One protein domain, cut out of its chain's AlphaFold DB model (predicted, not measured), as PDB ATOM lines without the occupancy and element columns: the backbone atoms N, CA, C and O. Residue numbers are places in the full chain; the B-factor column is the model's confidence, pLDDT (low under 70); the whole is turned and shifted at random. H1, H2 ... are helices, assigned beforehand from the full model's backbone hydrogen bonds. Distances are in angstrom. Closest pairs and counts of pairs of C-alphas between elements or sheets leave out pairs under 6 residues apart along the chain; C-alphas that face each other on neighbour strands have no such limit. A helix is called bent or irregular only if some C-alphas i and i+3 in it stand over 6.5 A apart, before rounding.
ATOM      1  N   GLU A  42      41.493   2.582  -7.022       73.56
ATOM      2  CA  GLU A  42      42.950   2.641  -7.195       73.56
ATOM      3  C   GLU A  42      43.515   1.256  -7.561       73.56
ATOM      4  O   GLU A  42      44.342   1.150  -8.472       73.56
ATOM      5  N   ASP A  43      42.985   0.195  -6.945       80.50
ATOM      6  CA  ASP A  43      43.344  -1.197  -7.230       80.50
ATOM      7  C   ASP A  43      42.943  -1.624  -8.650       80.50
ATOM      8  O   ASP A  43      43.739  -2.246  -9.360       80.50
ATOM      9  N   GLU A  44      41.743  -1.249  -9.112       84.62
ATOM     10  CA  GLU A  44      41.323  -1.528 -10.490       84.62
ATOM     11  C   GLU A  44      42.191  -0.774 -11.503       84.62
ATOM     12  O   GLU A  44      42.619  -1.348 -12.504       84.62
ATOM     13  N   TYR A  45      42.480   0.506 -11.254       86.81
ATOM     14  CA  TYR A  45      43.324   1.292 -12.148       86.81
ATOM     15  C   TYR A  45      44.732   0.695 -12.253       86.81
ATOM     16  O   TYR A  45      45.236   0.489 -13.361       86.81
ATOM     17  N   ALA A  46      45.354   0.360 -11.119       89.69
ATOM     18  CA  ALA A  46      46.667  -0.278 -11.087       89.69
ATOM     19  C   ALA A  46      46.668  -1.633 -11.813       89.69
ATOM     20  O   ALA A  46      47.628  -1.965 -12.516       89.69
ATOM     21  N   LEU A  47      45.586  -2.404 -11.688       91.06
ATOM     22  CA  LEU A  47      45.427  -3.676 -12.381       91.06
ATOM     23  C   LEU A  47      45.256  -3.496 -13.896       91.06
ATOM     24  O   LEU A  47      45.941  -4.157 -14.676       91.06
ATOM     25  N   LYS A  48      44.418  -2.550 -14.331       89.62
ATOM     26  CA  LYS A  48      44.246  -2.200 -15.749       89.62
ATOM     27  C   LYS A  48      45.555  -1.714 -16.383       89.62
ATOM     28  O   LYS A  48      45.814  -2.020 -17.544       89.62
ATOM     29  N   GLN A  49      46.419  -1.022 -15.634       92.25
ATOM     30  CA  GLN A  49      47.754  -0.644 -16.122       92.25
ATOM     31  C   GLN A  49      48.664  -1.856 -16.351       92.25
ATOM     32  O   GLN A  49      49.385  -1.889 -17.347       92.25
ATOM     33  N   GLN A  50      48.599  -2.874 -15.488       93.19
ATOM     34  CA  GLN A  50      49.331  -4.133 -15.688       93.19
ATOM     35  C   GLN A  50      48.780  -4.944 -16.866       93.19
ATOM     36  O   GLN A  50      49.542  -5.617 -17.552       93.19
ATOM     37  N   LEU A  51      47.471  -4.857 -17.126       92.38
ATOM     38  CA  LEU A  51      46.813  -5.532 -18.247       92.38
ATOM     39  C   LEU A  51      47.020  -4.839 -19.600       92.38
ATOM     40  O   LEU A  51      46.893  -5.481 -20.644       92.38
ATOM     41  N   ARG A  52      47.361  -3.545 -19.605       91.88
ATOM     42  CA  ARG A  52      47.501  -2.727 -20.820       91.88
ATOM     43  C   ARG A  52      48.367  -3.369 -21.922       91.88
ATOM     44  O   ARG A  52      47.927  -3.310 -23.068       91.88
ATOM     45  N   PRO A  53      49.532  -3.991 -21.645       92.62
ATOM     46  CA  PRO A  53      50.336  -4.642 -22.683       92.62
ATOM     47  C   PRO A  53      49.600  -5.787 -23.399       92.62
ATOM     48  O   PRO A  53      49.817  -6.012 -24.588       92.62
ATOM     49  N   PHE A  54      48.703  -6.482 -22.695       92.31
ATOM     50  CA  PHE A  54      47.928  -7.605 -23.225       92.31
ATOM     51  C   PHE A  54      46.653  -7.153 -23.943       92.31
ATOM     52  O   PHE A  54      46.197  -7.823 -24.862       92.31
ATOM     53  N   MET A  55      46.097  -5.993 -23.587       87.81
ATOM     54  CA  MET A  55      44.924  -5.428 -24.270       87.81
ATOM     55  C   MET A  55      45.202  -5.046 -25.730       87.81
ATOM     56  O   MET A  55      44.274  -4.972 -26.532       87.81
ATOM     57  N   SER A  56      46.468  -4.806 -26.081       87.62
ATOM     58  CA  SER A  56      46.912  -4.618 -27.466       87.62
ATOM     59  C   SER A  56      47.264  -5.921 -28.190       87.62
ATOM     60  O   SER A  56      47.606  -5.870 -29.372       87.62
ATOM     61  N   ASP A  57      47.208  -7.076 -27.517       92.19
ATOM     62  CA  ASP A  57      47.380  -8.364 -28.185       92.19
ATOM     63  C   ASP A  57      46.262  -8.544 -29.211       92.19
ATOM     64  O   ASP A  57      45.081  -8.300 -28.942       92.19
ATOM     65  N   ARG A  58      46.643  -8.985 -30.409       89.69
ATOM     66  CA  ARG A  58      45.727  -9.167 -31.529       89.69
ATOM     67  C   ARG A  58      44.548 -10.074 -31.168       89.69
ATOM     68  O   ARG A  58      43.429  -9.792 -31.579       89.69
ATOM     69  N   ARG A  59      44.785 -11.122 -30.373       88.94
ATOM     70  CA  ARG A  59      43.754 -12.075 -29.925       88.94
ATOM     71  C   ARG A  59      42.682 -11.417 -29.061       88.94
ATOM     72  O   ARG A  59      41.567 -11.912 -29.026       88.94
ATOM     73  N   VAL A  60      43.021 -10.320 -28.385       87.31
ATOM     74  CA  VAL A  60      42.120  -9.576 -27.498       87.31
ATOM     75  C   VAL A  60      41.454  -8.425 -28.242       87.31
ATOM     76  O   VAL A  60      40.242  -8.258 -28.166       87.31
ATOM     77  N   TYR A  61      42.224  -7.634 -28.990       83.38
ATOM     78  CA  TYR A  61      41.689  -6.461 -29.685       83.38
ATOM     79  C   TYR A  61      40.827  -6.815 -30.908       83.38
ATOM     80  O   TYR A  61      39.882  -6.090 -31.217       83.38
ATOM     81  N   GLU A  62      41.132  -7.916 -31.604       90.62
ATOM     82  CA  GLU A  62      40.320  -8.415 -32.724       90.62
ATOM     83  C   GLU A  62      39.259  -9.434 -32.281       90.62
ATOM     84  O   GLU A  62      38.546  -9.978 -33.130       90.62
ATOM     85  N   ASP A  63      39.132  -9.698 -30.975       95.44
ATOM     86  CA  ASP A  63      38.087 -10.583 -30.474       95.44
ATOM     87  C   ASP A  63      36.704 -10.048 -30.874       95.44
ATOM     88  O   ASP A  63      36.383  -8.867 -30.716       95.44
ATOM     89  N   THR A  64      35.869 -10.929 -31.425       93.81
ATOM     90  CA  THR A  64      34.586 -10.521 -32.012       93.81
ATOM     91  C   THR A  64      33.630  -9.957 -30.961       93.81
ATOM     92  O   THR A  64      32.887  -9.019 -31.260       93.81
ATOM     93  N   GLN A  65      33.654 -10.479 -29.732       93.69
ATOM     94  CA  GLN A  65      32.816  -9.974 -28.645       93.69
ATOM     95  C   GLN A  65      33.324  -8.620 -28.156       93.69
ATOM     96  O   GLN A  65      32.522  -7.705 -27.969       93.69
ATOM     97  N   VAL A  66      34.647  -8.450 -28.043       92.69
ATOM     98  CA  VAL A  66      35.259  -7.157 -27.693       92.69
ATOM     99  C   VAL A  66      34.906  -6.093 -28.733       92.69
ATOM    100  O   VAL A  66      34.438  -5.009 -28.379       92.69
ATOM    101  N   VAL A  67      35.056  -6.397 -30.025       94.25
ATOM    102  CA  VAL A  67      34.722  -5.472 -31.119       94.25
ATOM    103  C   VAL A  67      33.233  -5.118 -31.118       94.25
ATOM    104  O   VAL A  67      32.881  -3.941 -31.252       94.25
ATOM    105  N   ALA A  68      32.348  -6.101 -30.932       94.31
ATOM    106  CA  ALA A  68      30.906  -5.866 -30.863       94.31
ATOM    107  C   ALA A  68      30.518  -4.997 -29.652       94.31
ATOM    108  O   ALA A  68      29.748  -4.043 -29.802       94.31
ATOM    109  N   ALA A  69      31.091  -5.264 -28.475       93.06
ATOM    110  CA  ALA A  69      30.841  -4.486 -27.265       93.06
ATOM    111  C   ALA A  69      31.352  -3.038 -27.396       93.06
ATOM    112  O   ALA A  69      30.668  -2.088 -27.000       93.06
ATOM    113  N   LEU A  70      32.519  -2.836 -28.023       93.12
ATOM    114  CA  LEU A  70      33.051  -1.503 -28.324       93.12
ATOM    115  C   LEU A  70      32.138  -0.733 -29.290       93.12
ATOM    116  O   LEU A  70      31.895   0.462 -29.097       93.12
ATOM    117  N   ALA A  71      31.597  -1.407 -30.309       93.62
ATOM    118  CA  ALA A  71      30.634  -0.807 -31.228       93.62
ATOM    119  C   ALA A  71      29.337  -0.398 -30.507       93.62
ATOM    120  O   ALA A  71      28.874   0.731 -30.685       93.62
ATOM    121  N   ALA A  72      28.796  -1.263 -29.645       92.44
ATOM    122  CA  ALA A  72      27.612  -0.963 -28.838       92.44
ATOM    123  C   ALA A  72      27.845   0.231 -27.896       92.44
ATOM    124  O   ALA A  72      27.017   1.140 -27.821       92.44
ATOM    125  N   THR A  73      29.013   0.287 -27.252       94.94
ATOM    126  CA  THR A  73      29.411   1.406 -26.383       94.94
ATOM    127  C   THR A  73      29.486   2.715 -27.155       94.94
ATOM    128  O   THR A  73      29.004   3.745 -26.682       94.94
ATOM    129  N   ARG A  74      30.029   2.690 -28.377       95.25
ATOM    130  CA  ARG A  74      30.073   3.871 -29.241       95.25
ATOM    131  C   ARG A  74      28.674   4.374 -29.594       95.25
ATOM    132  O   ARG A  74      28.451   5.582 -29.538       95.25
ATOM    133  N   VAL A  75      27.747   3.478 -29.934       95.75
ATOM    134  CA  VAL A  75      26.351   3.847 -30.225       95.75
ATOM    135  C   VAL A  75      25.691   4.459 -28.987       95.75
ATOM    136  O   VAL A  75      25.150   5.559 -29.072       95.75
ATOM    137  N   ALA A  76      25.807   3.815 -27.823       94.50
ATOM    138  CA  ALA A  76      25.230   4.323 -26.578       94.50
ATOM    139  C   ALA A  76      25.813   5.692 -26.174       94.50
ATOM    140  O   ALA A  76      25.077   6.593 -25.776       94.50
ATOM    141  N   GLN A  77      27.127   5.886 -26.335       95.44
ATOM    142  CA  GLN A  77      27.783   7.173 -26.098       95.44
ATOM    143  C   GLN A  77      27.290   8.258 -27.068       95.44
ATOM    144  O   GLN A  77      27.131   9.407 -26.659       95.44
ATOM    145  N   MET A  78      27.051   7.926 -28.340       96.38
ATOM    146  CA  MET A  78      26.518   8.885 -29.314       96.38
ATOM    147  C   MET A  78      25.092   9.317 -28.971       96.38
ATOM    148  O   MET A  78      24.810  10.513 -28.988       96.38
ATOM    149  N   GLU A  79      24.218   8.373 -28.623       96.81
ATOM    150  CA  GLU A  79      22.845   8.684 -28.209       96.81
ATOM    151  C   GLU A  79      22.820   9.517 -26.919       96.81
ATOM    152  O   GLU A  79      22.079  10.496 -26.836       96.81
ATOM    153  N   TRP A  80      23.700   9.212 -25.956       96.25
ATOM    154  CA  TRP A  80      23.897  10.029 -24.754       96.25
ATOM    155  C   TRP A  80      24.269  11.476 -25.092       96.25
ATOM    156  O   TRP A  80      23.597  12.405 -24.647       96.25
ATOM    157  N   VAL A  81      25.316  11.677 -25.899       95.50
ATOM    158  CA  VAL A  81      25.794  13.020 -26.275       95.50
ATOM    159  C   VAL A  81      24.712  13.789 -27.025       95.50
ATOM    160  O   VAL A  81      24.445  14.939 -26.699       95.50
ATOM    161  N   LYS A  82      24.039  13.143 -27.980       96.81
ATOM    162  CA  LYS A  82      22.965  13.759 -28.762       96.81
ATOM    163  C   LYS A  82      21.808  14.219 -27.877       96.81
ATOM    164  O   LYS A  82      21.338  15.342 -28.033       96.81
ATOM    165  N   ALA A  83      21.352  13.372 -26.954       97.19
ATOM    166  CA  ALA A  83      20.258  13.717 -26.051       97.19
ATOM    167  C   ALA A  83      20.657  14.818 -25.060       97.19
ATOM    168  O   ALA A  83      19.886  15.747 -24.835       97.19
ATOM    169  N   ARG A  84      21.876  14.743 -24.512       97.06
ATOM    170  CA  ARG A  84      22.438  15.762 -23.625       97.06
ATOM    171  C   ARG A  84      22.499  17.124 -24.308       97.06
ATOM    172  O   ARG A  84      21.999  18.104 -23.763       97.06
ATOM    173  N   ASP A  85      23.085  17.179 -25.499       96.19
ATOM    174  CA  ASP A  85      23.323  18.439 -26.204       96.19
ATOM    175  C   ASP A  85      22.010  19.045 -26.740       96.19
ATOM    176  O   ASP A  85      21.891  20.263 -26.863       96.19
ATOM    177  N   ALA A  86      20.985  18.218 -26.978       97.00
ATOM    178  CA  ALA A  86      19.640  18.666 -27.342       97.00
ATOM    179  C   ALA A  86      18.765  19.084 -26.141       97.00
ATOM    180  O   ALA A  86      17.676  19.629 -26.340       97.00
ATOM    181  N   HIS A  87      19.193  18.828 -24.900       97.44
ATOM    182  CA  HIS A  87      18.357  19.051 -23.724       97.44
ATOM    183  C   HIS A  87      18.192  20.557 -23.420       97.44
ATOM    184  O   HIS A  87      19.189  21.243 -23.171       97.44
ATOM    185  N   PRO A  88      16.958  21.101 -23.328       97.06
ATOM    186  CA  PRO A  88      16.736  22.543 -23.161       97.06
ATOM    187  C   PRO A  88      17.419  23.149 -21.930       97.06
ATOM    188  O   PRO A  88      17.984  24.237 -22.009       97.06
ATOM    189  N   ALA A  89      17.428  22.425 -20.805       96.56
ATOM    190  CA  ALA A  89      18.074  22.876 -19.567       96.56
ATOM    191  C   ALA A  89      19.612  22.968 -19.653       96.56
ATOM    192  O   ALA A  89      20.232  23.589 -18.794       96.56
ATOM    193  N   LEU A  90      20.231  22.355 -20.667       97.56
ATOM    194  CA  LEU A  90      21.685  22.333 -20.850       97.56
ATOM    195  C   LEU A  90      22.164  23.280 -21.956       97.56
ATOM    196  O   LEU A  90      23.365  23.518 -22.076       97.56
ATOM    197  N   LYS A  91      21.237  23.863 -22.727       97.12
ATOM    198  CA  LYS A  91      21.518  24.667 -23.923       97.12
ATOM    199  C   LYS A  91      22.591  25.738 -23.704       97.12
ATOM    200  O   LYS A  91      23.551  25.797 -24.460       97.12
ATOM    201  N   ALA A  92      22.466  26.543 -22.649       96.56
ATOM    202  CA  ALA A  92      23.418  27.623 -22.374       96.56
ATOM    203  C   ALA A  92      24.847  27.102 -22.129       96.56
ATOM    204  O   ALA A  92      25.825  27.714 -22.559       96.56
ATOM    205  N   GLN A  93      24.977  25.951 -21.466       96.94
ATOM    206  CA  GLN A  93      26.278  25.348 -21.190       96.94
ATOM    207  C   GLN A  93      26.879  24.698 -22.445       96.94
ATOM    208  O   GLN A  93      28.089  24.786 -22.656       96.94
ATOM    209  N   VAL A  94      26.043  24.091 -23.296       97.19
ATOM    210  CA  VAL A  94      26.450  23.584 -24.616       97.19
ATOM    211  C   VAL A  94      26.998  24.732 -25.468       97.19
ATOM    212  O   VAL A  94      28.140  24.665 -25.916       97.19
ATOM    213  N   GLU A  95      26.244  25.827 -25.598       97.31
ATOM    214  CA  GLU A  95      26.647  27.014 -26.365       97.31
ATOM    215  C   GLU A  95      27.962  27.619 -25.845       97.31
ATOM    216  O   GLU A  95      28.844  27.968 -26.633       97.31
ATOM    217  N   LYS A  96      28.143  27.687 -24.518       96.38
ATOM    218  CA  LYS A  96      29.402  28.119 -23.891       96.38
ATOM    219  C   LYS A  96      30.572  27.217 -24.300       96.38
ATOM    220  O   LYS A  96      31.606  27.717 -24.746       96.38
ATOM    221  N   ALA A  97      30.425  25.901 -24.156       94.50
ATOM    222  CA  ALA A  97      31.481  24.939 -24.463       94.50
ATOM    223  C   ALA A  97      31.862  24.941 -25.956       94.50
ATOM    224  O   ALA A  97      33.047  24.902 -26.301       94.50
ATOM    225  N   GLU A  98      30.871  25.012 -26.845       95.38
ATOM    226  CA  GLU A  98      31.082  25.076 -28.293       95.38
ATOM    227  C   GLU A  98      31.698  26.408 -28.728       95.38
ATOM    228  O   GLU A  98      32.637  26.418 -29.530       95.38
ATOM    229  N   GLY A  99      31.240  27.526 -28.159       97.25
ATOM    230  CA  GLY A  99      31.786  28.856 -28.422       97.25
ATOM    231  C   GLY A  99      33.267  28.965 -28.051       97.25
ATOM    232  O   GLY A  99      34.070  29.455 -28.852       97.25
ATOM    233  N   LEU A 100      33.652  28.445 -26.879       95.75
ATOM    234  CA  LEU A 100      35.050  28.393 -26.433       95.75
ATOM    235  C   LEU A 100      35.913  27.534 -27.365       95.75
ATOM    236  O   LEU A 100      36.981  27.974 -27.784       95.75
ATOM    237  N   MET A 101      35.436  26.350 -27.760       93.81
ATOM    238  CA  MET A 101      36.178  25.454 -28.657       93.81
ATOM    239  C   MET A 101      36.324  26.025 -30.077       93.81
ATOM    240  O   MET A 101      37.386  25.927 -30.699       93.81
ATOM    241  N   SER A 102      35.270  26.658 -30.595       96.19
ATOM    242  CA  SER A 102      35.304  27.348 -31.885       96.19
ATOM    243  C   SER A 102      36.320  28.492 -31.866       96.19
ATOM    244  O   SER A 102      37.124  28.636 -32.790       96.19
ATOM    245  N   ARG A 103      36.352  29.272 -30.778       95.62
ATOM    246  CA  ARG A 103      37.355  30.323 -30.596       95.62
ATOM    247  C   ARG A 103      38.763  29.739 -30.485       95.62
ATOM    248  O   ARG A 103      39.621  30.180 -31.236       95.62
ATOM    249  N   ALA A 104      38.975  28.707 -29.670       93.94
ATOM    250  CA  ALA A 104      40.264  28.023 -29.550       93.94
ATOM    251  C   ALA A 104      40.811  27.576 -30.917       93.94
ATOM    252  O   ALA A 104      41.984  27.773 -31.219       93.94
ATOM    253  N   THR A 105      39.942  27.035 -31.776       93.69
ATOM    254  CA  THR A 105      40.314  26.604 -33.132       93.69
ATOM    255  C   THR A 105      40.739  27.779 -34.013       93.69
ATOM    256  O   THR A 105      41.719  27.667 -34.746       93.69
ATOM    257  N   ARG A 106      40.029  28.912 -33.940       94.81
ATOM    258  CA  ARG A 106      40.396  30.126 -34.687       94.81
ATOM    259  C   ARG A 106      41.730  30.699 -34.223       94.81
ATOM    260  O   ARG A 106      42.544  31.042 -35.071       94.81
ATOM    261  N   GLU A 107      41.976  30.744 -32.916       92.12
ATOM    262  CA  GLU A 107      43.248  31.253 -32.383       92.12
ATOM    263  C   GLU A 107      44.425  30.320 -32.715       92.12
ATOM    264  O   GLU A 107      45.512  30.766 -33.076       92.12
ATOM    265  N   ALA A 108      44.193  29.003 -32.726       91.25
ATOM    266  CA  ALA A 108      45.202  28.046 -33.180       91.25
ATOM    267  C   ALA A 108      45.573  28.256 -34.659       91.25
ATOM    268  O   ALA A 108      46.721  28.044 -35.045       91.25
ATOM    269  N   GLN A 109      44.606  28.664 -35.486       92.56
ATOM    270  CA  GLN A 109      44.816  28.968 -36.904       92.56
ATOM    271  C   GLN A 109      45.445  30.350 -37.133       92.56
ATOM    272  O   GLN A 109      46.170  30.515 -38.111       92.56
ATOM    273  N   SER A 110      45.182  31.329 -36.260       90.56
ATOM    274  CA  SER A 110      45.750  32.683 -36.339       90.56
ATOM    275  C   SER A 110      47.205  32.754 -35.858       90.56
ATOM    276  O   SER A 110      47.902  33.720 -36.165       90.56
ATOM    277  N   GLY A 111      47.679  31.720 -35.157       87.62
ATOM    278  CA  GLY A 111      49.051  31.600 -34.664       87.62
ATOM    279  C   GLY A 111      49.216  31.914 -33.176       87.62
ATOM    280  O   GLY A 111      50.320  31.757 -32.654       87.62
ATOM    281  N   ASP A 112      48.145  32.287 -32.470       87.12
ATOM    282  CA  ASP A 112      48.163  32.471 -31.017       87.12
ATOM    283  C   ASP A 112      47.934  31.130 -30.298       87.12
ATOM    284  O   ASP A 112      46.833  30.761 -29.877       87.12
ATOM    285  N   SER A 113      49.016  30.352 -30.206       89.38
ATOM    286  CA  SER A 113      48.993  29.009 -29.618       89.38
ATOM    287  C   SER A 113      48.624  29.013 -28.134       89.38
ATOM    288  O   SER A 113      48.007  28.056 -27.659       89.38
ATOM    289  N   ASP A 114      48.990  30.055 -27.392       93.69
ATOM    290  CA  ASP A 114      48.804  30.082 -25.942       93.69
ATOM    291  C   ASP A 114      47.370  30.460 -25.579       93.69
ATOM    292  O   ASP A 114      46.746  29.766 -24.767       93.69
ATOM    293  N   LEU A 115      46.782  31.439 -26.276       92.38
ATOM    294  CA  LEU A 115      45.355  31.723 -26.153       92.38
ATOM    295  C   LEU A 115      44.504  30.527 -26.604       92.38
ATOM    296  O   LEU A 115      43.524  30.175 -25.943       92.38
ATOM    297  N   ALA A 116      44.893  29.846 -27.686       92.19
ATOM    298  CA  ALA A 116      44.202  28.644 -28.147       92.19
ATOM    299  C   ALA A 116      44.183  27.527 -27.089       92.19
ATOM    300  O   ALA A 116      43.139  26.911 -26.862       92.19
ATOM    301  N   LYS A 117      45.311  27.276 -26.409       93.75
ATOM    302  CA  LYS A 117      45.400  26.283 -25.322       93.75
ATOM    303  C   LYS A 117      44.546  26.675 -24.120       93.75
ATOM    304  O   LYS A 117      43.864  25.812 -23.561       93.75
ATOM    305  N   GLN A 118      44.564  27.951 -23.732       95.75
ATOM    306  CA  GLN A 118      43.745  28.442 -22.625       95.75
ATOM    307  C   GLN A 118      42.258  28.225 -22.925       95.75
ATOM    308  O   GLN A 118      41.552  27.591 -22.141       95.75
ATOM    309  N   LEU A 119      41.797  28.652 -24.102       94.12
ATOM    310  CA  LEU A 119      40.404  28.488 -24.524       94.12
ATOM    311  C   LEU A 119      39.999  27.013 -24.652       94.12
ATOM    312  O   LEU A 119      38.882  26.649 -24.288       94.12
ATOM    313  N   ALA A 120      40.892  26.146 -25.137       93.00
ATOM    314  CA  ALA A 120      40.641  24.707 -25.192       93.00
ATOM    315  C   ALA A 120      40.496  24.095 -23.787       93.00
ATOM    316  O   ALA A 120      39.639  23.234 -23.576       93.00
ATOM    317  N   THR A 121      41.290  24.567 -22.822       95.06
ATOM    318  CA  THR A 121      41.193  24.157 -21.412       95.06
ATOM    319  C   THR A 121      39.867  24.607 -20.803       95.06
ATOM    320  O   THR A 121      39.148  23.792 -20.225       95.06
ATOM    321  N   GLU A 122      39.482  25.869 -21.005       94.69
ATOM    322  CA  GLU A 122      38.190  26.403 -20.558       94.69
ATOM    323  C   GLU A 122      37.009  25.654 -21.192       94.69
ATOM    324  O   GLU A 122      36.045  25.313 -20.504       94.69
ATOM    325  N   ALA A 123      37.098  25.318 -22.483       93.81
ATOM    326  CA  ALA A 123      36.104  24.486 -23.155       93.81
ATOM    327  C   ALA A 123      36.022  23.079 -22.539       93.81
ATOM    328  O   ALA A 123      34.930  22.525 -22.402       93.81
ATOM    329  N   GLY A 124      37.163  22.501 -22.149       92.56
ATOM    330  CA  GLY A 124      37.236  21.227 -21.433       92.56
ATOM    331  C   GLY A 124      36.512  21.275 -20.086       92.56
ATOM    332  O   GLY A 124      35.676  20.411 -19.815       92.56
ATOM    333  N   MET A 125      36.756  22.318 -19.289       94.75
ATOM    334  CA  MET A 125      36.053  22.539 -18.019       94.75
ATOM    335  C   MET A 125      34.545  22.718 -18.233       94.75
ATOM    336  O   MET A 125      33.745  22.061 -17.568       94.75
ATOM    337  N   ALA A 126      34.141  23.517 -19.227       93.19
ATOM    338  CA  ALA A 126      32.731  23.721 -19.551       93.19
ATOM    339  C   ALA A 126      32.024  22.415 -19.966       93.19
ATOM    340  O   ALA A 126      30.874  22.186 -19.587       93.19
ATOM    341  N   LYS A 127      32.709  21.525 -20.701       92.88
ATOM    342  CA  LYS A 127      32.190  20.187 -21.034       92.88
ATOM    343  C   LYS A 127      32.095  19.264 -19.819       92.88
ATOM    344  O   LYS A 127      31.160  18.470 -19.746       92.88
ATOM    345  N   ALA A 128      33.033  19.351 -18.878       92.75
ATOM    346  CA  ALA A 128      32.970  18.571 -17.645       92.75
ATOM    347  C   ALA A 128      31.774  19.002 -16.781       92.75
ATOM    348  O   ALA A 128      31.009  18.155 -16.326       92.75
ATOM    349  N   GLU A 129      31.553  20.312 -16.639       94.62
ATOM    350  CA  GLU A 129      30.357  20.868 -15.996       94.62
ATOM    351  C   GLU A 129      29.070  20.395 -16.688       94.62
ATOM    352  O   GLU A 129      28.144  19.944 -16.016       94.62
ATOM    353  N   LEU A 130      29.031  20.432 -18.027       95.12
ATOM    354  CA  LEU A 130      27.897  19.954 -18.823       95.12
ATOM    355  C   LEU A 130      27.562  18.487 -18.522       95.12
ATOM    356  O   LEU A 130      26.395  18.155 -18.321       95.12
ATOM    357  N   GLU A 131      28.568  17.613 -18.459       94.62
ATOM    358  CA  GLU A 131      28.368  16.203 -18.115       94.62
ATOM    359  C   GLU A 131      27.822  16.054 -16.684       94.62
ATOM    360  O   GLU A 131      26.859  15.323 -16.470       94.62
ATOM    361  N   GLN A 132      28.357  16.798 -15.710       95.88
ATOM    362  CA  GLN A 132      27.861  16.769 -14.327       95.88
ATOM    363  C   GLN A 132      26.415  17.259 -14.204       95.88
ATOM    364  O   GLN A 132      25.638  16.715 -13.418       95.88
ATOM    365  N   MET A 133      26.031  18.275 -14.979       95.62
ATOM    366  CA  MET A 133      24.644  18.733 -15.048       95.62
ATOM    367  C   MET A 133      23.743  17.659 -15.662       95.62
ATOM    368  O   MET A 133      22.689  17.362 -15.107       95.62
ATOM    369  N   ALA A 134      24.179  17.036 -16.759       96.25
ATOM    370  CA  ALA A 134      23.431  15.991 -17.452       96.25
ATOM    371  C   ALA A 134      23.148  14.770 -16.571       96.25
ATOM    372  O   ALA A 134      22.039  14.242 -16.586       96.25
ATOM    373  N   LEU A 135      24.121  14.357 -15.754       95.12
ATOM    374  CA  LEU A 135      23.980  13.238 -14.817       95.12
ATOM    375  C   LEU A 135      22.913  13.469 -13.734       95.12
ATOM    376  O   LEU A 135      22.460  12.509 -13.118       95.12
ATOM    377  N   ARG A 136      22.508  14.722 -13.493       95.69
ATOM    378  CA  ARG A 136      21.466  15.081 -12.517       95.69
ATOM    379  C   ARG A 136      20.068  15.155 -13.132       95.69
ATOM    380  O   ARG A 136      19.107  15.361 -12.395       95.69
ATOM    381  N   LEU A 137      19.943  15.021 -14.453       96.38
ATOM    382  CA  LEU A 137      18.666  15.126 -15.153       96.38
ATOM    383  C   LEU A 137      17.972  13.755 -15.235       96.38
ATOM    384  O   LEU A 137      18.521  12.826 -15.840       96.38
ATOM    385  N   PRO A 138      16.750  13.614 -14.685       96.12
ATOM    386  CA  PRO A 138      16.007  12.354 -14.729       96.12
ATOM    387  C   PRO A 138      15.773  11.846 -16.157       96.12
ATOM    388  O   PRO A 138      15.982  10.665 -16.423       96.12
ATOM    389  N   ASP A 139      15.452  12.745 -17.091       94.12
ATOM    390  CA  ASP A 139      15.139  12.410 -18.488       94.12
ATOM    391  C   ASP A 139      16.320  11.773 -19.239       94.12
ATOM    392  O   ASP A 139      16.133  11.023 -20.196       94.12
ATOM    393  N   LEU A 140      17.549  12.032 -18.787       96.19
ATOM    394  CA  LEU A 140      18.763  11.466 -19.372       96.19
ATOM    395  C   LEU A 140      19.213  10.179 -18.657       96.19
ATOM    396  O   LEU A 140      20.023   9.424 -19.195       96.19
ATOM    397  N   THR A 141      18.666   9.876 -17.478       95.75
ATOM    398  CA  THR A 141      19.075   8.722 -16.657       95.75
ATOM    399  C   THR A 141      19.040   7.389 -17.418       95.75
ATOM    400  O   THR A 141      20.040   6.670 -17.347       95.75
ATOM    401  N   PRO A 142      17.991   7.054 -18.202       96.94
ATOM    402  CA  PRO A 142      17.964   5.797 -18.955       96.94
ATOM    403  C   PRO A 142      19.104   5.677 -19.976       96.94
ATOM    404  O   PRO A 142      19.704   4.614 -20.121       96.94
ATOM    405  N   LEU A 143      19.457   6.776 -20.651       95.88
ATOM    406  CA  LEU A 143      20.561   6.793 -21.615       95.88
ATOM    407  C   LEU A 143      21.919   6.680 -20.918       95.88
ATOM    408  O   LEU A 143      22.805   5.981 -21.409       95.88
ATOM    409  N   ASN A 144      22.078   7.306 -19.749       94.69
ATOM    410  CA  ASN A 144      23.287   7.133 -18.946       94.69
ATOM    411  C   ASN A 144      23.443   5.680 -18.471       94.69
ATOM    412  O   ASN A 144      24.538   5.127 -18.546       94.69
ATOM    413  N   GLN A 145      22.355   5.048 -18.021       95.19
ATOM    414  CA  GLN A 145      22.348   3.639 -17.620       95.19
ATOM    415  C   GLN A 145      22.695   2.722 -18.795       95.19
ATOM    416  O   GLN A 145      23.545   1.847 -18.645       95.19
ATOM    417  N   ALA A 146      22.111   2.952 -19.975       94.38
ATOM    418  CA  ALA A 146      22.429   2.192 -21.183       94.38
ATOM    419  C   ALA A 146      23.910   2.328 -21.571       94.38
ATOM    420  O   ALA A 146      24.567   1.334 -21.883       94.38
ATOM    421  N   ARG A 147      24.467   3.543 -21.486       94.31
ATOM    422  CA  ARG A 147      25.900   3.784 -21.698       94.31
ATOM    423  C   ARG A 147      26.763   3.010 -20.702       94.31
ATOM    424  O   ARG A 147      27.723   2.361 -21.106       94.31
ATOM    425  N   GLN A 148      26.445   3.088 -19.411       93.25
ATOM    426  CA  GLN A 148      27.197   2.386 -18.369       93.25
ATOM    427  C   GLN A 148      27.116   0.866 -18.541       93.25
ATOM    428  O   GLN A 148      28.126   0.187 -18.387       93.25
ATOM    429  N   ALA A 149      25.945   0.337 -18.898       93.62
ATOM    430  CA  ALA A 149      25.766  -1.079 -19.187       93.62
ATOM    431  C   ALA A 149      26.624  -1.519 -20.380       93.62
ATOM    432  O   ALA A 149      27.362  -2.493 -20.266       93.62
ATOM    433  N   ALA A 150      26.616  -0.762 -21.482       92.81
ATOM    434  CA  ALA A 150      27.452  -1.058 -22.645       92.81
ATOM    435  C   ALA A 150      28.954  -1.068 -22.300       92.81
ATOM    436  O   ALA A 150      29.680  -1.959 -22.735       92.81
ATOM    437  N   GLN A 151      29.405  -0.137 -21.450       93.06
ATOM    438  CA  GLN A 151      30.790  -0.110 -20.978       93.06
ATOM    439  C   GLN A 151      31.147  -1.356 -20.154       93.06
ATOM    440  O   GLN A 151      32.225  -1.912 -20.347       93.06
ATOM    441  N   ARG A 152      30.254  -1.824 -19.271       91.88
ATOM    442  CA  ARG A 152      30.482  -3.057 -18.493       91.88
ATOM    443  C   ARG A 152      30.598  -4.286 -19.392       91.88
ATOM    444  O   ARG A 152      31.414  -5.161 -19.120       91.88
ATOM    445  N   GLU A 153      29.836  -4.341 -20.481       93.88
ATOM    446  CA  GLU A 153      29.949  -5.433 -21.455       93.88
ATOM    447  C   GLU A 153      31.303  -5.431 -22.179       93.88
ATOM    448  O   GLU A 153      31.856  -6.498 -22.436       93.88
ATOM    449  N   VAL A 154      31.901  -4.259 -22.439       93.62
ATOM    450  CA  VAL A 154      33.284  -4.185 -22.952       93.62
ATOM    451  C   VAL A 154      34.265  -4.771 -21.948       93.62
ATOM    452  O   VAL A 154      35.132  -5.550 -22.334       93.62
ATOM    453  N   GLU A 155      34.139  -4.408 -20.671       93.56
ATOM    454  CA  GLU A 155      35.034  -4.905 -19.622       93.56
ATOM    455  C   GLU A 155      34.939  -6.429 -19.488       93.56
ATOM    456  O   GLU A 155      35.968  -7.102 -19.469       93.56
ATOM    457  N   ARG A 156      33.722  -6.987 -19.507       95.06
ATOM    458  CA  ARG A 156      33.502  -8.442 -19.500       95.06
ATOM    459  C   ARG A 156      34.098  -9.128 -20.723       95.06
ATOM    460  O   ARG A 156      34.852 -10.083 -20.570       95.06
ATOM    461  N   ALA A 157      33.824  -8.625 -21.926       95.12
ATOM    462  CA  ALA A 157      34.376  -9.199 -23.153       95.12
ATOM    463  C   ALA A 157      35.915  -9.153 -23.160       95.12
ATOM    464  O   ALA A 157      36.568 -10.113 -23.566       95.12
ATOM    465  N   GLN A 158      36.510  -8.061 -22.668       95.00
ATOM    466  CA  GLN A 158      37.962  -7.938 -22.542       95.00
ATOM    467  C   GLN A 158      38.535  -8.930 -21.532       95.00
ATOM    468  O   GLN A 158      39.567  -9.533 -21.813       95.00
ATOM    469  N   ILE A 159      37.887  -9.117 -20.381       95.75
ATOM    470  CA  ILE A 159      38.290 -10.116 -19.384       95.75
ATOM    471  C   ILE A 159      38.276 -11.516 -19.992       95.75
ATOM    472  O   ILE A 159      39.277 -12.226 -19.888       95.75
ATOM    473  N   GLU A 160      37.190 -11.899 -20.664       96.69
ATOM    474  CA  GLU A 160      37.078 -13.219 -21.290       96.69
ATOM    475  C   GLU A 160      38.150 -13.433 -22.361       96.69
ATOM    476  O   GLU A 160      38.835 -14.458 -22.361       96.69
ATOM    477  N   ALA A 161      38.394 -12.431 -23.206       95.50
ATOM    478  CA  ALA A 161      39.464 -12.491 -24.193       95.50
ATOM    479  C   ALA A 161      40.855 -12.596 -23.536       95.50
ATOM    480  O   ALA A 161      41.688 -13.396 -23.967       95.50
ATOM    481  N   LEU A 162      41.117 -11.851 -22.457       95.94
ATOM    482  CA  LEU A 162      42.387 -11.897 -21.721       95.94
ATOM    483  C   LEU A 162      42.619 -13.240 -21.020       95.94
ATOM    484  O   LEU A 162      43.763 -13.686 -20.940       95.94
ATOM    485  N   LYS A 163      41.568 -13.924 -20.550       96.31
ATOM    486  CA  LYS A 163      41.676 -15.265 -19.946       96.31
ATOM    487  C   LYS A 163      42.174 -16.327 -20.930       96.31
ATOM    488  O   LYS A 163      42.704 -17.352 -20.495       96.31
ATOM    489  N   THR A 164      42.058 -16.086 -22.239       94.38
ATOM    490  CA  THR A 164      42.636 -16.965 -23.272       94.38
ATOM    491  C   THR A 164      44.163 -16.868 -23.354       94.38
ATOM    492  O   THR A 164      44.804 -17.750 -23.928       94.38
ATOM    493  N   LEU A 165      44.755 -15.824 -22.762       94.56
ATOM    494  CA  LEU A 165      46.195 -15.602 -22.707       94.56
ATOM    495  C   LEU A 165      46.759 -16.162 -21.393       94.56
ATOM    496  O   LEU A 165      46.445 -15.622 -20.328       94.56
ATOM    497  N   PRO A 166      47.623 -17.195 -21.420       94.12
ATOM    498  CA  PRO A 166      48.221 -17.743 -20.201       94.12
ATOM    499  C   PRO A 166      48.916 -16.677 -19.341       94.12
ATOM    500  O   PRO A 166      48.765 -16.662 -18.121       94.12
ATOM    501  N   GLU A 167      49.622 -15.750 -19.987       94.06
ATOM    502  CA  GLU A 167      50.362 -14.646 -19.377       94.06
ATOM    503  C   GLU A 167      49.486 -13.563 -18.717       94.06
ATOM    504  O   GLU A 167      49.957 -12.883 -17.804       94.06
ATOM    505  N   ALA A 168      48.219 -13.414 -19.126       94.69
ATOM    506  CA  ALA A 168      47.312 -12.383 -18.602       94.69
ATOM    507  C   ALA A 168      46.190 -12.943 -17.715       94.69
ATOM    508  O   ALA A 168      45.540 -12.184 -16.994       94.69
ATOM    509  N   ARG A 169      45.972 -14.263 -17.731       95.62
ATOM    510  CA  ARG A 169      44.829 -14.920 -17.087       95.62
ATOM    511  C   ARG A 169      44.662 -14.568 -15.609       95.62
ATOM    512  O   ARG A 169      43.579 -14.158 -15.206       95.62
ATOM    513  N   ALA A 170      45.729 -14.659 -14.815       95.94
ATOM    514  CA  ALA A 170      45.660 -14.354 -13.383       95.94
ATOM    515  C   ALA A 170      45.305 -12.878 -13.107       95.94
ATOM    516  O   ALA A 170      44.655 -12.562 -12.112       95.94
ATOM    517  N   LEU A 171      45.721 -11.957 -13.983       95.19
ATOM    518  CA  LEU A 171      45.360 -10.542 -13.883       95.19
ATOM    519  C   LEU A 171      43.905 -10.306 -14.318       95.19
ATOM    520  O   LEU A 171      43.219  -9.494 -13.702       95.19
ATOM    521  N   ALA A 172      43.423 -11.032 -15.329       95.00
ATOM    522  CA  ALA A 172      42.037 -10.968 -15.790       95.00
ATOM    523  C   ALA A 172      41.046 -11.499 -14.740       95.00
ATOM    524  O   ALA A 172      40.054 -10.835 -14.460       95.00
ATOM    525  N   GLU A 173      41.342 -12.630 -14.095       95.31
ATOM    526  CA  GLU A 173      40.528 -13.191 -12.996       95.31
ATOM    527  C   GLU A 173      40.479 -12.239 -11.784       95.31
ATOM    528  O   GLU A 173      39.431 -12.050 -11.165       95.31
ATOM    529  N   ARG A 174      41.591 -11.556 -11.471       94.62
ATOM    530  CA  ARG A 174      41.598 -10.493 -10.449       94.62
ATOM    531  C   ARG A 174      40.728  -9.303 -10.843       94.62
ATOM    532  O   ARG A 174      40.136  -8.678  -9.968       94.62
ATOM    533  N   TRP A 175      40.676  -8.964 -12.130       93.62
ATOM    534  CA  TRP A 175      39.870  -7.845 -12.608       93.62
ATOM    535  C   TRP A 175      38.383  -8.190 -12.564       93.62
ATOM    536  O   TRP A 175      37.597  -7.387 -12.073       93.62
ATOM    537  N   GLU A 176      38.017  -9.406 -12.961       93.50
ATOM    538  CA  GLU A 176      36.659  -9.938 -12.819       93.50
ATOM    539  C   GLU A 176      36.156  -9.853 -11.376       93.50
ATOM    540  O   GLU A 176      35.105  -9.268 -11.127       93.50
ATOM    541  N   ALA A 177      36.954 -10.310 -10.408       91.19
ATOM    542  CA  ALA A 177      36.588 -10.238  -8.995       91.19
ATOM    543  C   ALA A 177      36.355  -8.793  -8.500       91.19
ATOM    544  O   ALA A 177      35.485  -8.553  -7.664       91.19
ATOM    545  N   LEU A 178      37.110  -7.817  -9.023       88.69
ATOM    546  CA  LEU A 178      36.903  -6.396  -8.714       88.69
ATOM    547  C   LEU A 178      35.645  -5.816  -9.369       88.69
ATOM    548  O   LEU A 178      35.113  -4.829  -8.859       88.69
ATOM    549  N   LEU A 179      35.194  -6.374 -10.498       84.38
ATOM    550  CA  LEU A 179      33.951  -5.962 -11.150       84.38
ATOM    551  C   LEU A 179      32.723  -6.548 -10.452       84.38
ATOM    552  O   LEU A 179      31.753  -5.821 -10.262       84.38
ATOM    553  N   ASP A 180      32.777  -7.814 -10.039       81.31
ATOM    554  CA  ASP A 180      31.668  -8.490  -9.350       81.31
ATOM    555  C   ASP A 180      31.425  -7.949  -7.933       81.31
ATOM    556  O   ASP A 180      30.327  -8.068  -7.393       81.31
ATOM    557  N   GLY A 181      32.438  -7.324  -7.327       74.81
ATOM    558  CA  GLY A 181      32.334  -6.672  -6.022       74.81
ATOM    559  C   GLY A 181      31.701  -5.269  -6.026       74.81
ATOM    560  O   GLY A 181      31.780  -4.601  -4.994       74.81
ATOM    561  N   ARG A 182      31.144  -4.794  -7.153       71.19
ATOM    562  CA  ARG A 182      30.595  -3.431  -7.338       71.19
ATOM    563  C   ARG A 182      29.078  -3.337  -7.278       71.19
ATOM    564  O   ARG A 182      28.394  -4.247  -7.791       71.19
TER     565      ARG A 182
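AT A GLANCE: This is residues 42 to 182 of the 182 residues of an uncharacterized protein of Aquimonas voraii (UniProt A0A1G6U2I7). Two antiparallel helix pairs make an L: H3 and H6 run side by side as one arm, and the hairpin H4 and H5 is the other, about perpendicular to it. At the far end of the first arm H7 folds back on H6, with H1 and the short H2 packed there too. The 141 printed residues, with seven named helices in order H1 to H7 and no named strand, are all helix in class. The whole is loose, with a radius of gyration of the C-alphas of 19.2 A and spans of 52 by 40 by 28 A.

HOW THE PARTS SIT: Start at H1, residues 42 to 55, which touches H7, residues 169 to 180, at Leu 51 and Leu 171, their closest C-alphas, 6.8 A apart. H2, residues 58 to 61, touches residues 158 to 162 of the hub H6, residues 138 to 163; the closest C-alphas, of Val 60 and Ala 161, are 5.1 A apart. H3, residues 64 to 86, touches H6 at a shallow tilt of 18 degrees, opposite ways, closest at C-alphas 73 and 150, 4.9 A. H4, residues 88 to 110, and H3 only just touch, with 3 pairs of C-alphas within 8 A, only at the corner, closest at C-alphas 85 and 94, 6.2 A; they are about perpendicular, 76 degrees. H4 and H5, residues 113 to 134, form a hairpin, closest at C-alphas 104 and 116, 4.2 A. H6 and H7 form another, closest at C-alphas 163 and 169, 4.3 A. Each O i to N i+4 pair is within hydrogen-bond range in H3, H5 and H7, against 8 of 10 in H1, 17 of 19 in H4 and 20 of 22 in H6; H2 is too short for such a pair.

IN THESE COORDINATES: Find C-alpha 42 at (42.950, 2.641, -7.195), where H1 begins. H3 is 33.1 A long, H4 33.4 A, H5 31.2 A and H6 38.1 A; H7 ends at C-alpha 180, (31.668, -8.490, -9.350). Irregular are H1, C-alphas 50 to 53 being 7.1 A apart, H4, 89 to 92, 7.7 A, and H6, 139 to 142, 7.2 A.

THE WHOLE: The C-alphas farthest apart, of Ser 110 and Pro 166, are 53.0 A apart. The printed part has no cut, its six links are tight, and no printed residue is under 70 in pLDDT.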